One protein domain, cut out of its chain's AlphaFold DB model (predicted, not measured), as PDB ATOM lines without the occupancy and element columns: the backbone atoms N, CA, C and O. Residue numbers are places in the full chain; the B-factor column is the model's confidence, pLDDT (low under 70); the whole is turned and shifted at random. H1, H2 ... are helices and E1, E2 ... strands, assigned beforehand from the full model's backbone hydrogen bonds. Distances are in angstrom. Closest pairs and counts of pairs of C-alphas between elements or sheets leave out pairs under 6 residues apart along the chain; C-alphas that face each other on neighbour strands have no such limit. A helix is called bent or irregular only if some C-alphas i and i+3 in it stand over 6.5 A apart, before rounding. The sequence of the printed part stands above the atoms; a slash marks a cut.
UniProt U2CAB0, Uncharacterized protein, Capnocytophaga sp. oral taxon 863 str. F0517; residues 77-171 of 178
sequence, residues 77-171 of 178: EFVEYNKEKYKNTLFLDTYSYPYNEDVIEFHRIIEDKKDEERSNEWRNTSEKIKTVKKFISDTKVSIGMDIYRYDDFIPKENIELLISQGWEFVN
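Overview. This is residues 77 to 171 of the 178 residues of an uncharacterized protein of Capnocytophaga sp. oral taxon 863 str. F0517 (UniProt U2CAB0). Two antiparallel hairpins, E2 with E3 and the longer E4 with E5, join into one curled, strongly twisted sheet at one end of the domain, while a small parallel pair, E1 and E6, lies nearer the middle, with H2 near E1 and H3 near E6. H1 lies at the other end of the longest axis, and a long link, residues 109 to 125, loops out and back between E3 and H2. The printed part has 95 residues with three named helices and six named strands, in the order H1 E1 E2 E3 H2 E4 E5 H3 E6, of mixed class. The larger sheet runs E2 E3 E5 E4, antiparallel throughout. The whole is only just compact, close to loose, with a radius of gyration of the C-alphas of 14.5 A and spans of 48 by 32 by 24 A.

Arrangement. Start in the larger sheet with the hairpin of E4, residues 137 to 143, and E5, residues 146 to 154, where N 141 and O 148 are 2.9 A apart, within hydrogen-bond range. E5 bends by 71 degrees at residue 151; beyond it, N 154 is 3.0 A from O 107 of E3, residues 104 to 108. E3 forms a hairpin with the edge strand E2, residues 93 to 96, where N 95 and O 106 are 2.9 A apart. E1, residues 89 to 91, runs on into E2 at 39 degrees; parallel to E1 is E6, residues 168 to 170, with N 90 and O 168 2.9 A apart. H2, residues 126 to 135, only grazes the larger sheet; E3, H2 and E4 form a split strand-helix-strand unit, two strands running the same way with E5 between them, and its crossover is right-handed. H3, residues 156 to 164, is close to H2 but not clearly touching, with C-alphas 135 and 158 closest at 5.9 A, at a steep tilt of 61 degrees, opposite ways. H1, residues 77 to 85, is apart from H2 and H3. Every O i to N i+4 pair is within hydrogen-bond range in H1 and H3, but 4 of 6 in H2, which is irregular: C-alphas 131 and 134 are 7.7 A apart.

Along the chain. Find C-alpha 146 at (-24.354, -29.970, 53.089); from there E5 runs 21.8 A to C-alpha 154, beside E4, 19.8 A. E3 measures 11.0 A, E2 10.0 A, E6 7.0 A and E1 6.7 A. H2 spans 14.7 A, H3 12.5 A and H1 12.0 A, beginning at C-alpha 77, (-49.776, -23.330, 16.408). E6 ends at C-alpha 170, (-33.902, -15.558, 28.665).

Size, cuts and confidence. Look from Glu 77 to Met 145 for the two C-alphas farthest apart, 48.6 A. The printed part has no cut, and its long link is E3 to H2. Mean pLDDT of the printed part is 94.7; no printed residue is under 70.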
ATOM      1  N   GLU A  77     -50.111 -24.657  16.921       97.56
ATOM      2  CA  GLU A  77     -49.776 -23.330  16.408       97.56
ATOM      3  C   GLU A  77     -48.886 -22.534  17.379       97.56
ATOM      4  O   GLU A  77     -48.000 -21.806  16.931       97.56
ATOM      5  N   PHE A  78     -49.087 -22.679  18.694       97.88
ATOM      6  CA  PHE A  78     -48.232 -22.080  19.729       97.88
ATOM      7  C   PHE A  78     -46.833 -22.689  19.710       97.88
ATOM      8  O   PHE A  78     -45.841 -21.960  19.733       97.88
ATOM      9  N   VAL A  79     -46.748 -24.019  19.619       98.00
ATOM     10  CA  VAL A  79     -45.468 -24.730  19.577       98.00
ATOM     11  C   VAL A  79     -44.681 -24.354  18.324       98.00
ATOM     12  O   VAL A  79     -43.517 -23.983  18.441       98.00
ATOM     13  N   GLU A  80     -45.295 -24.378  17.141       98.06
ATOM     14  CA  GLU A  80     -44.605 -24.026  15.893       98.06
ATOM     15  C   GLU A  80     -44.178 -22.551  15.861       98.06
ATOM     16  O   GLU A  80     -43.049 -22.241  15.475       98.06
ATOM     17  N   TYR A  81     -45.030 -21.641  16.347       98.12
ATOM     18  CA  TYR A  81     -44.664 -20.233  16.488       98.12
ATOM     19  C   TYR A  81     -43.449 -20.046  17.406       98.12
ATOM     20  O   TYR A  81     -42.511 -19.322  17.060       98.12
ATOM     21  N   ASN A  82     -43.435 -20.717  18.561       98.00
ATOM     22  CA  ASN A  82     -42.347 -20.596  19.524       98.00
ATOM     23  C   ASN A  82     -41.065 -21.312  19.085       98.00
ATOM     24  O   ASN A  82     -39.983 -20.805  19.381       98.00
ATOM     25  N   LYS A  83     -41.152 -22.426  18.346       98.19
ATOM     26  CA  LYS A  83     -39.977 -23.071  17.736       98.19
ATOM     27  C   LYS A  83     -39.228 -22.096  16.843       98.19
ATOM     28  O   LYS A  83     -38.021 -21.954  16.996       98.19
ATOM     29  N   GLU A  84     -39.936 -21.396  15.958       97.81
ATOM     30  CA  GLU A  84     -39.305 -20.424  15.063       97.81
ATOM     31  C   GLU A  84     -38.815 -19.193  15.830       97.81
ATOM     32  O   GLU A  84     -37.669 -18.772  15.659       97.81
ATOM     33  N   LYS A  85     -39.656 -18.644  16.719       97.50
ATOM     34  CA  LYS A  85     -39.327 -17.453  17.512       97.50
ATOM     35  C   LYS A  85     -38.086 -17.654  18.382       97.50
ATOM     36  O   LYS A  85     -37.282 -16.736  18.496       97.50
ATOM     37  N   TYR A  86     -37.938 -18.829  18.991       98.12
ATOM     38  CA  TYR A  86     -36.900 -19.114  19.983       98.12
ATOM     39  C   TYR A  86     -35.862 -20.130  19.501       98.12
ATOM     40  O   TYR A  86     -35.167 -20.725  20.326       98.12
ATOM     41  N   LYS A  87     -35.720 -20.364  18.191       97.00
ATOM     42  CA  LYS A  87     -34.802 -21.388  17.650       97.00
ATOM     43  C   LYS A  87     -33.355 -21.251  18.134       97.00
ATOM     44  O   LYS A  87     -32.722 -22.260  18.426       97.00
ATOM     45  N   ASN A  88     -32.881 -20.017  18.314       97.19
ATOM     46  CA  ASN A  88     -31.531 -19.696  18.793       97.19
ATOM     47  C   ASN A  88     -31.536 -19.151  20.230       97.19
ATOM     48  O   ASN A  88     -30.617 -18.444  20.626       97.19
ATOM     49  N   THR A  89     -32.577 -19.444  21.008       98.50
ATOM     50  CA  THR A  89     -32.727 -18.945  22.377       98.50
ATOM     51  C   THR A  89     -32.607 -20.087  23.381       98.50
ATOM     52  O   THR A  89     -33.236 -21.139  23.211       98.50
ATOM     53  N   LEU A  90     -31.832 -19.858  24.439       98.31
ATOM     54  CA  LEU A  90     -31.726 -20.712  25.622       98.31
ATOM     55  C   LEU A  90     -32.366 -20.011  26.817       98.31
ATOM     56  O   LEU A  90     -32.251 -18.798  26.990       98.31
ATOM     57  N   PHE A  91     -33.051 -20.773  27.654       98.19
ATOM     58  CA  PHE A  91     -33.705 -20.243  28.837       98.19
ATOM     59  C   PHE A  91     -32.922 -20.673  30.064       98.19
ATOM     60  O   PHE A  91     -32.730 -21.866  30.291       98.19
ATOM     61  N   LEU A  92     -32.463 -19.697  30.835       97.44
ATOM     62  CA  LEU A  92     -31.677 -19.956  32.026       97.44
ATOM     63  C   LEU A  92     -32.597 -20.134  33.229       97.44
ATOM     64  O   LEU A  92     -33.538 -19.359  33.430       97.44
ATOM     65  N   ASP A  93     -32.275 -21.139  34.030       95.56
ATOM     66  CA  ASP A  93     -32.688 -21.185  35.422       95.56
ATOM     67  C   ASP A  93     -31.617 -20.485  36.257       95.56
ATOM     68  O   ASP A  93     -30.423 -20.548  35.955       95.56
ATOM     69  N   THR A  94     -32.036 -19.793  37.306       93.31
ATOM     70  CA  THR A  94     -31.135 -19.044  38.183       93.31
ATOM     71  C   THR A  94     -31.058 -19.731  39.530       93.31
ATOM     72  O   THR A  94     -32.076 -20.162  40.076       93.31
ATOM     73  N   TYR A  95     -29.853 -19.819  40.076       92.50
ATOM     74  CA  TYR A  95     -29.651 -20.199  41.461       92.50
ATOM     75  C   TYR A  95     -29.337 -18.944  42.277       92.50
ATOM     76  O   TYR A  95     -28.414 -18.204  41.942       92.50
ATOM     77  N   SER A  96     -30.108 -18.729  43.340       90.75
ATOM     78  CA  SER A  96     -29.814 -17.736  44.373       90.75
ATOM     79  C   SER A  96     -29.520 -18.466  45.675       90.75
ATOM     80  O   SER A  96     -30.187 -19.456  46.003       90.75
ATOM     81  N   TYR A  97     -28.545 -17.972  46.430       85.56
ATOM     82  CA  TYR A  97     -28.205 -18.566  47.715       85.56
ATOM     83  C   TYR A  97     -29.367 -18.380  48.714       85.56
ATOM     84  O   TYR A  97     -29.921 -17.282  48.793       85.56
ATOM     85  N   PRO A  98     -29.727 -19.384  49.543       83.50
ATOM     86  CA  PRO A  98     -30.920 -19.316  50.402       83.50
ATOM     87  C   PRO A  98     -30.933 -18.170  51.422       83.50
ATOM     88  O   PRO A  98     -31.982 -17.804  51.938       83.50
ATOM     89  N   TYR A  99     -29.762 -17.626  51.759       80.81
ATOM     90  CA  TYR A  99     -29.622 -16.533  52.726       80.81
ATOM     91  C   TYR A  99     -29.460 -15.158  52.060       80.81
ATOM     92  O   TYR A  99     -29.279 -14.164  52.763       80.81
ATOM     93  N   ASN A 100     -29.498 -15.100  50.725       81.56
ATOM     94  CA  ASN A 100     -29.409 -13.874  49.940       81.56
ATOM     95  C   ASN A 100     -30.169 -14.034  48.611       81.56
ATOM     96  O   ASN A 100     -29.579 -14.065  47.534       81.56
ATOM     97  N   GLU A 101     -31.493 -14.177  48.704       77.62
ATOM     98  CA  GLU A 101     -32.359 -14.490  47.555       77.62
ATOM     99  C   GLU A 101     -32.334 -13.408  46.455       77.62
ATOM    100  O   GLU A 101     -32.571 -13.717  45.285       77.62
ATOM    101  N   ASP A 102     -31.986 -12.168  46.813       81.88
ATOM    102  CA  ASP A 102     -31.873 -11.029  45.892       81.88
ATOM    103  C   ASP A 102     -30.635 -11.104  44.977       81.88
ATOM    104  O   ASP A 102     -30.554 -10.379  43.979       81.88
ATOM    105  N   VAL A 103     -29.666 -11.971  45.294       84.31
ATOM    106  CA  VAL A 103     -28.439 -12.151  44.513       84.31
ATOM    107  C   VAL A 103     -28.481 -13.487  43.786       84.31
ATOM    108  O   VAL A 103     -28.533 -14.556  44.393       84.31
ATOM    109  N   ILE A 104     -28.437 -13.411  42.457       87.12
ATOM    110  CA  ILE A 104     -28.268 -14.589  41.608       87.12
ATOM    111  C   ILE A 104     -26.790 -14.959  41.645       87.12
ATOM    112  O   ILE A 104     -25.947 -14.188  41.196       87.12
ATOM    113  N   GLU A 105     -26.482 -16.135  42.170       89.31
ATOM    114  CA  GLU A 105     -25.111 -16.626  42.266       89.31
ATOM    115  C   GLU A 105     -24.656 -17.125  40.894       89.31
ATOM    116  O   GLU A 105     -23.664 -16.638  40.366       89.31
ATOM    117  N   PHE A 106     -25.448 -17.993  40.249       93.31
ATOM    118  CA  PHE A 106     -25.139 -18.509  38.914       93.31
ATOM    119  C   PHE A 106     -26.367 -18.929  38.099       93.31
ATOM    120  O   PHE A 106     -27.499 -19.011  38.587       93.31
ATOM    121  N   HIS A 107     -26.113 -19.239  36.825       96.38
ATOM    122  CA  HIS A 107     -27.101 -19.705  35.861       96.38
ATOM    123  C   HIS A 107     -26.948 -21.192  35.551       96.38
ATOM    124  O   HIS A 107     -25.852 -21.756  35.562       96.38
ATOM    125  N   ARG A 108     -28.073 -21.816  35.217       96.88
ATOM    126  CA  ARG A 108     -28.182 -23.228  34.868       96.88
ATOM    127  C   ARG A 108     -28.953 -23.385  33.565       96.88
ATOM    128  O   ARG A 108     -29.871 -22.613  33.283       96.88
ATOM    129  N   ILE A 109     -28.602 -24.401  32.783       96.69
ATOM    130  CA  ILE A 109     -29.324 -24.786  31.568       96.69
ATOM    131  C   ILE A 109     -29.859 -26.201  31.745       96.69
ATOM    132  O   ILE A 109     -29.123 -27.180  31.635       96.69
ATOM    133  N   ILE A 110     -31.168 -26.294  31.960       96.00
ATOM    134  CA  ILE A 110     -31.864 -27.558  32.196       96.00
ATOM    135  C   ILE A 110     -32.696 -27.905  30.965       96.00
ATOM    136  O   ILE A 110     -33.390 -27.047  30.418       96.00
ATOM    137  N   GLU A 111     -32.621 -29.161  30.523       97.25
ATOM    138  CA  GLU A 111     -33.524 -29.687  29.498       97.25
ATOM    139  C   GLU A 111     -34.964 -29.671  30.020       97.25
ATOM    140  O   GLU A 111     -35.254 -30.226  31.087       97.25
ATOM    141  N   ASP A 112     -35.870 -29.044  29.270       97.69
ATOM    142  CA  ASP A 112     -37.262 -28.943  29.692       97.69
ATOM    143  C   ASP A 112     -37.938 -30.318  29.672       97.69
ATOM    144  O   ASP A 112     -37.806 -31.116  28.737       97.69
ATOM    145  N   LYS A 113     -38.719 -30.589  30.719       96.62
ATOM    146  CA  LYS A 113     -39.579 -31.772  30.797       96.62
ATOM    147  C   LYS A 113     -40.913 -31.492  30.116       96.62
ATOM    148  O   LYS A 113     -41.297 -30.347  29.908       96.62
ATOM    149  N   LYS A 114     -41.643 -32.562  29.800       96.19
ATOM    150  CA  LYS A 114     -43.004 -32.450  29.278       96.19
ATOM    151  C   LYS A 114     -43.910 -31.739  30.288       96.19
ATOM    152  O   LYS A 114     -44.038 -32.196  31.423       96.19
ATOM    153  N   ASP A 115     -44.571 -30.689  29.828       96.00
ATOM    154  CA  ASP A 115     -45.535 -29.870  30.558       96.00
ATOM    155  C   ASP A 115     -46.770 -29.573  29.680       96.00
ATOM    156  O   ASP A 115     -46.907 -30.100  28.570       96.00
ATOM    157  N   GLU A 116     -47.706 -28.771  30.193       94.50
ATOM    158  CA  GLU A 116     -48.923 -28.396  29.459       94.50
ATOM    159  C   GLU A 116     -48.632 -27.451  28.283       94.50
ATOM    160  O   GLU A 116     -49.331 -27.502  27.272       94.50
ATOM    161  N   GLU A 117     -47.576 -26.636  28.375       95.75
ATOM    162  CA  GLU A 117     -47.163 -25.709  27.312       95.75
ATOM    163  C   GLU A 117     -46.322 -26.374  26.213       95.75
ATOM    164  O   GLU A 117     -46.038 -25.754  25.181       95.75
ATOM    165  N   ARG A 118     -45.940 -27.640  26.421       97.62
ATOM    166  CA  ARG A 118     -45.025 -28.414  25.571       97.62
ATOM    167  C   ARG A 118     -43.678 -27.705  25.405       97.62
ATOM    168  O   ARG A 118     -43.086 -27.715  24.324       97.62
ATOM    169  N   SER A 119     -43.184 -27.094  26.480       97.25
ATOM    170  CA  SER A 119     -41.924 -26.343  26.529       97.25
ATOM    171  C   SER A 119     -40.741 -27.177  26.048       97.25
ATOM    172  O   SER A 119     -39.879 -26.678  25.329       97.25
ATOM    173  N   ASN A 120     -40.745 -28.482  26.330       97.44
ATOM    174  CA  ASN A 120     -39.726 -29.427  25.869       97.44
ATOM    175  C   ASN A 120     -39.607 -29.551  24.336       97.44
ATOM    176  O   ASN A 120     -38.636 -30.128  23.847       97.44
ATOM    177  N   GLU A 121     -40.571 -29.035  23.568       98.31
ATOM    178  CA  GLU A 121     -40.543 -29.045  22.102       98.31
ATOM    179  C   GLU A 121     -39.963 -27.765  21.480       98.31
ATOM    180  O   GLU A 121     -39.649 -27.776  20.290       98.31
ATOM    181  N   TRP A 122     -39.812 -26.673  22.242       97.88
ATOM    182  CA  TRP A 122     -39.402 -25.371  21.685       97.88
ATOM    183  C   TRP A 122     -38.455 -24.539  22.568       97.88
ATOM    184  O   TRP A 122     -37.660 -23.760  22.031       97.88
ATOM    185  N   ARG A 123     -38.494 -24.704  23.897       97.12
ATOM    186  CA  ARG A 123     -37.665 -23.991  24.883       97.12
ATOM    187  C   ARG A 123     -36.264 -24.618  24.942       97.12
ATOM    188  O   ARG A 123     -35.546 -24.527  23.947       97.12
ATOM    189  N   ASN A 124     -35.856 -25.280  26.022       97.94
ATOM    190  CA  ASN A 124     -34.578 -25.988  26.116       97.94
ATOM    191  C   ASN A 124     -34.731 -27.443  25.659       97.94
ATOM    192  O   ASN A 124     -34.789 -28.373  26.463       97.94
ATOM    193  N   THR A 125     -34.804 -27.640  24.343       98.31
ATOM    194  CA  THR A 125     -34.935 -28.970  23.731       98.31
ATOM    195  C   THR A 125     -33.652 -29.792  23.870       98.31
ATOM    196  O   THR A 125     -32.550 -29.237  23.931       98.31
ATOM    197  N   SER A 126     -33.753 -31.126  23.806       97.38
ATOM    198  CA  SER A 126     -32.577 -32.010  23.847       97.38
ATOM    199  C   SER A 126     -31.539 -31.672  22.766       97.38
ATOM    200  O   SER A 126     -30.344 -31.867  22.965       97.38
ATOM    201  N   GLU A 127     -31.978 -31.181  21.603       97.75
ATOM    202  CA  GLU A 127     -31.096 -30.761  20.507       97.75
ATOM    203  C   GLU A 127     -30.285 -29.512  20.870       97.75
ATOM    204  O   GLU A 127     -29.060 -29.496  20.696       97.75
ATOM    205  N   LYS A 128     -30.937 -28.493  21.445       97.62
ATOM    206  CA  LYS A 128     -30.250 -27.290  21.929       97.62
ATOM    207  C   LYS A 128     -29.252 -27.637  23.028       97.62
ATOM    208  O   LYS A 128     -28.089 -27.252  22.930       97.62
ATOM    209  N   ILE A 129     -29.669 -28.441  24.011       96.94
ATOM    210  CA  ILE A 129     -28.799 -28.875  25.115       96.94
ATOM    211  C   ILE A 129     -27.577 -29.632  24.595       96.94
ATOM    212  O   ILE A 129     -26.456 -29.327  24.993       96.94
ATOM    213  N   LYS A 130     -27.755 -30.573  23.658       97.31
ATOM    214  CA  LYS A 130     -26.628 -31.287  23.032       97.31
ATOM    215  C   LYS A 130     -25.670 -30.336  22.320       97.31
ATOM    216  O   LYS A 130     -24.459 -30.504  22.441       97.31
ATOM    217  N   THR A 131     -26.200 -29.335  21.619       97.12
ATOM    218  CA  THR A 131     -25.401 -28.343  20.887       97.12
ATOM    219  C   THR A 131     -24.509 -27.531  21.823       97.12
ATOM    220  O   THR A 131     -23.335 -27.306  21.516       97.12
ATOM    221  N   VAL A 132     -25.029 -27.141  22.990       96.81
ATOM    222  CA  VAL A 132     -24.282 -26.327  23.961       96.81
ATOM    223  C   VAL A 132     -23.644 -27.122  25.100       96.81
ATOM    224  O   VAL A 132     -23.005 -26.528  25.963       96.81
ATOM    225  N   LYS A 133     -23.721 -28.461  25.096       96.25
ATOM    226  CA  LYS A 133     -23.261 -29.302  26.218       96.25
ATOM    227  C   LYS A 133     -21.803 -29.058  26.611       96.25
ATOM    228  O   LYS A 133     -21.483 -29.128  27.788       96.25
ATOM    229  N   LYS A 134     -20.931 -28.730  25.651       96.94
ATOM    230  CA  LYS A 134     -19.508 -28.421  25.901       96.94
ATOM    231  C   LYS A 134     -19.265 -27.127  26.693       96.94
ATOM    232  O   LYS A 134     -18.148 -26.909  27.142       96.94
ATOM    233  N   PHE A 135     -20.272 -26.262  26.798       96.94
ATOM    234  CA  PHE A 135     -20.225 -25.004  27.547       96.94
ATOM    235  C   PHE A 135     -20.812 -25.142  28.959       96.94
ATOM    236  O   PHE A 135     -20.672 -24.228  29.769       96.94
ATOM    237  N   ILE A 136     -21.461 -26.273  29.242       95.88
ATOM    238  CA  ILE A 136     -22.025 -26.614  30.547       95.88
ATOM    239  C   ILE A 136     -20.938 -27.308  31.370       95.88
ATOM    240  O   ILE A 136     -20.154 -28.097  30.839       95.88
ATOM    241  N   SER A 137     -20.865 -26.985  32.655       94.44
ATOM    242  CA  SER A 137     -19.874 -27.495  33.601       94.44
ATOM    243  C   SER A 137     -20.539 -27.929  34.901       94.44
ATOM    244  O   SER A 137     -21.664 -27.535  35.202       94.44
ATOM    245  N   ASP A 138     -19.812 -28.715  35.686       94.06
ATOM    246  CA  ASP A 138     -20.238 -29.070  37.032       94.06
ATOM    247  C   ASP A 138     -19.830 -27.955  38.006       94.06
ATOM    248  O   ASP A 138     -18.689 -27.488  37.981       94.06
ATOM    249  N   THR A 139     -20.726 -27.574  38.909       94.31
ATOM    250  CA  THR A 139     -20.412 -26.739  40.074       94.31
ATOM    251  C   THR A 139     -20.962 -27.364  41.354       94.31
ATOM    252  O   THR A 139     -21.698 -28.361  41.343       94.31
ATOM    253  N   LYS A 140     -20.557 -26.815  42.496       92.50
ATOM    254  CA  LYS A 140     -21.037 -27.238  43.808       92.50
ATOM    255  C   LYS A 140     -21.241 -26.037  44.715       92.50
ATOM    256  O   LYS A 140     -20.393 -25.156  44.771       92.50
ATOM    257  N   VAL A 141     -22.312 -26.087  45.490       89.75
ATOM    258  CA  VAL A 141     -22.639 -25.071  46.488       89.75
ATOM    259  C   VAL A 141     -22.667 -25.722  47.857       89.75
ATOM    260  O   VAL A 141     -23.260 -26.790  48.035       89.75
ATOM    261  N   SER A 142     -22.025 -25.086  48.831       88.75
ATOM    262  CA  SER A 142     -22.054 -25.527  50.225       88.75
ATOM    263  C   SER A 142     -23.089 -24.712  50.994       88.75
ATOM    264  O   SER A 142     -22.984 -23.488  51.051       88.75
ATOM    265  N   ILE A 143     -24.062 -25.377  51.619       86.69
ATOM    266  CA  ILE A 143     -25.043 -24.751  52.515       86.69
ATOM    267  C   ILE A 143     -24.888 -25.398  53.891       86.69
ATOM    268  O   ILE A 143     -25.267 -26.547  54.106       86.69
ATOM    269  N   GLY A 144     -24.304 -24.666  54.842       86.06
ATOM    270  CA  GLY A 144     -23.972 -25.225  56.152       86.06
ATOM    271  C   GLY A 144     -22.978 -26.387  56.030       86.06
ATOM    272  O   GLY A 144     -21.847 -26.184  55.593       86.06
ATOM    273  N   MET A 145     -23.392 -27.591  56.435       88.38
ATOM    274  CA  MET A 145     -22.581 -28.815  56.316       88.38
ATOM    275  C   MET A 145     -22.888 -29.631  55.048       88.38
ATOM    276  O   MET A 145     -22.179 -30.600  54.773       88.38
ATOM    277  N   ASP A 146     -23.908 -29.246  54.278       91.50
ATOM    278  CA  ASP A 146     -24.354 -29.970  53.089       91.50
ATOM    279  C   ASP A 146     -23.702 -29.415  51.816       91.50
ATOM    280  O   ASP A 146     -23.477 -28.212  51.681       91.50
ATOM    281  N   ILE A 147     -23.409 -30.304  50.859       91.50
ATOM    282  CA  ILE A 147     -22.853 -29.949  49.546       91.50
ATOM    283  C   ILE A 147     -23.841 -30.369  48.463       91.50
ATOM    284  O   ILE A 147     -24.100 -31.559  48.269       91.50
ATOM    285  N   TYR A 148     -24.318 -29.390  47.706       91.88
ATOM    286  CA  TYR A 148     -25.193 -29.567  46.556       91.88
ATOM    287  C   TYR A 148     -24.357 -29.523  45.286       91.88
ATOM    288  O   TYR A 148     -23.468 -28.686  45.156       91.88
ATOM    289  N   ARG A 149     -24.607 -30.448  44.360       94.06
ATOM    290  CA  ARG A 149     -23.900 -30.528  43.078       94.06
ATOM    291  C   ARG A 149     -24.865 -30.215  41.949       94.06
ATOM    292  O   ARG A 149     -25.993 -30.701  41.971       94.06
ATOM    293  N   TYR A 150     -24.378 -29.459  40.979       94.38
ATOM    294  CA  TYR A 150     -25.126 -29.030  39.806       94.38
ATOM    295  C   TYR A 150     -24.290 -29.363  38.572       94.38
ATOM    296  O   TYR A 150     -23.185 -28.851  38.436       94.38
ATOM    297  N   ASP A 151     -24.792 -30.240  37.709       94.62
ATOM    298  CA  ASP A 151     -24.152 -30.700  36.462       94.62
ATOM    299  C   ASP A 151     -24.677 -29.961  35.212       94.62
ATOM    300  O   ASP A 151     -24.460 -30.355  34.057       94.62
ATOM    301  N   ASP A 152     -25.409 -28.879  35.466       96.12
ATOM    302  CA  ASP A 152     -26.134 -28.053  34.512       96.12
ATOM    303  C   ASP A 152     -25.748 -26.568  34.605       96.12
ATOM    304  O   ASP A 152     -26.399 -25.722  33.990       96.12
ATOM    305  N   PHE A 153     -24.678 -26.238  35.332       96.56
ATOM    306  CA  PHE A 153     -24.167 -24.874  35.456       96.56
ATOM    307  C   PHE A 153     -23.541 -24.385  34.147       96.56
ATOM    308  O   PHE A 153     -22.839 -25.124  33.451       96.56
ATOM    309  N   ILE A 154     -23.768 -23.114  33.822       96.56
ATOM    310  CA  ILE A 154     -23.083 -22.438  32.723       96.56
ATOM    311  C   ILE A 154     -22.344 -21.190  33.242       96.56
ATOM    312  O   ILE A 154     -22.993 -20.261  33.724       96.56
ATOM    313  N   PRO A 155     -21.004 -21.127  33.107       95.00
ATOM    314  CA  PRO A 155     -20.235 -19.937  33.462       95.00
ATOM    315  C   PRO A 155     -20.624 -18.722  32.623       95.00
ATOM    316  O   PRO A 155     -20.861 -18.847  31.414       95.00
ATOM    317  N   LYS A 156     -20.561 -17.526  33.210       93.81
ATOM    318  CA  LYS A 156     -20.840 -16.272  32.499       93.81
ATOM    319  C   LYS A 156     -20.009 -16.079  31.230       93.81
ATOM    320  O   LYS A 156     -20.542 -15.678  30.198       93.81
ATOM    321  N   GLU A 157     -18.722 -16.417  31.267       94.75
ATOM    322  CA  GLU A 157     -17.836 -16.326  30.095       94.75
ATOM    323  C   GLU A 157     -18.337 -17.185  28.923       94.75
ATOM    324  O   GLU A 157     -18.274 -16.771  27.764       94.75
ATOM    325  N   ASN A 158     -18.906 -18.355  29.224       96.81
ATOM    326  CA  ASN A 158     -19.492 -19.239  28.222       96.81
ATOM    327  C   ASN A 158     -20.828 -18.703  27.689       96.81
ATOM    328  O   ASN A 158     -21.098 -18.858  26.497       96.81
ATOM    329  N   ILE A 159     -21.640 -18.046  28.529       96.19
ATOM    330  CA  ILE A 159     -22.855 -17.338  28.085       96.19
ATOM    331  C   ILE A 159     -22.474 -16.227  27.099       96.19
ATOM    332  O   ILE A 159     -23.009 -16.180  25.994       96.19
ATOM    333  N   GLU A 160     -21.514 -15.369  27.452       95.50
ATOM    334  CA  GLU A 160     -21.066 -14.262  26.592       95.50
ATOM    335  C   GLU A 160     -20.454 -14.770  25.273       95.50
ATOM    336  O   GLU A 160     -20.713 -14.222  24.196       95.50
ATOM    337  N   LEU A 161     -19.709 -15.880  25.321       97.19
ATOM    338  CA  LEU A 161     -19.211 -16.545  24.118       97.19
ATOM    339  C   LEU A 161     -20.356 -17.063  23.232       97.19
ATOM    340  O   LEU A 161     -20.312 -16.869  22.016       97.19
ATOM    341  N   LEU A 162     -21.389 -17.687  23.802       97.62
ATOM    342  CA  LEU A 162     -22.564 -18.147  23.053       97.62
ATOM    343  C   LEU A 162     -23.351 -16.974  22.451       97.62
ATOM    344  O   LEU A 162     -23.758 -17.059  21.290       97.62
ATOM    345  N   ILE A 163     -23.481 -15.857  23.174       97.38
ATOM    346  CA  ILE A 163     -24.063 -14.614  22.643       97.38
ATOM    347  C   ILE A 163     -23.284 -14.147  21.410       97.38
ATOM    348  O   ILE A 163     -23.883 -13.852  20.374       97.38
ATOM    349  N   SER A 164     -21.948 -14.161  21.460       97.38
ATOM    350  CA  SER A 164     -21.117 -13.803  20.298       97.38
ATOM    351  C   SER A 164     -21.279 -14.759  19.100       97.38
ATOM    352  O   SER A 164     -20.994 -14.380  17.965       97.38
ATOM    353  N   GLN A 165     -21.766 -15.983  19.338       97.00
ATOM    354  CA  GLN A 165     -22.075 -16.987  18.312       97.00
ATOM    355  C   GLN A 165     -23.523 -16.893  17.798       97.00
ATOM    356  O   GLN A 165     -23.919 -17.696  16.954       97.00
ATOM    357  N   GLY A 166     -24.302 -15.916  18.273       97.25
ATOM    358  CA  GLY A 166     -25.674 -15.664  17.831       97.25
ATOM    359  C   GLY A 166     -26.760 -16.330  18.676       97.25
ATOM    360  O   GLY A 166     -27.906 -16.377  18.230       97.25
ATOM    361  N   TRP A 167     -26.427 -16.844  19.865       98.19
ATOM    362  CA  TRP A 167     -27.432 -17.307  20.823       98.19
ATOM    363  C   TRP A 167     -28.039 -16.147  21.611       98.19
ATOM    364  O   TRP A 167     -27.362 -15.193  21.987       98.19
ATOM    365  N   GLU A 168     -29.321 -16.272  21.922       97.94
ATOM    366  CA  GLU A 168     -30.039 -15.388  22.833       97.94
ATOM    367  C   GLU A 168     -30.338 -16.109  24.148       97.94
ATOM    368  O   GLU A 168     -30.484 -17.333  24.182       97.94
ATOM    369  N   PHE A 169     -30.471 -15.347  25.235       97.31
ATOM    370  CA  PHE A 169     -30.749 -15.898  26.556       97.31
ATOM    371  C   PHE A 169     -31.928 -15.205  27.227       97.31
ATOM    372  O   PHE A 169     -31.976 -13.978  27.322       97.31
ATOM    373  N   VAL A 170     -32.853 -16.009  27.745       97.12
ATOM    374  CA  VAL A 170     -33.902 -15.558  28.665       97.12
ATOM    375  C   VAL A 170     -33.425 -15.793  30.095       97.12
ATOM    376  O   VAL A 170     -32.839 -16.835  30.380       97.12
ATOM    377  N   ASN A 171     -33.690 -14.828  30.981       94.12
ATOM    378  CA  ASN A 171     -33.268 -14.811  32.391       94.12
ATOM    379  C   ASN A 171     -31.752 -14.751  32.622       94.12
ATOM    380  O   ASN A 171     -31.275 -15.138  33.685       94.12
TER     381      ASN A 171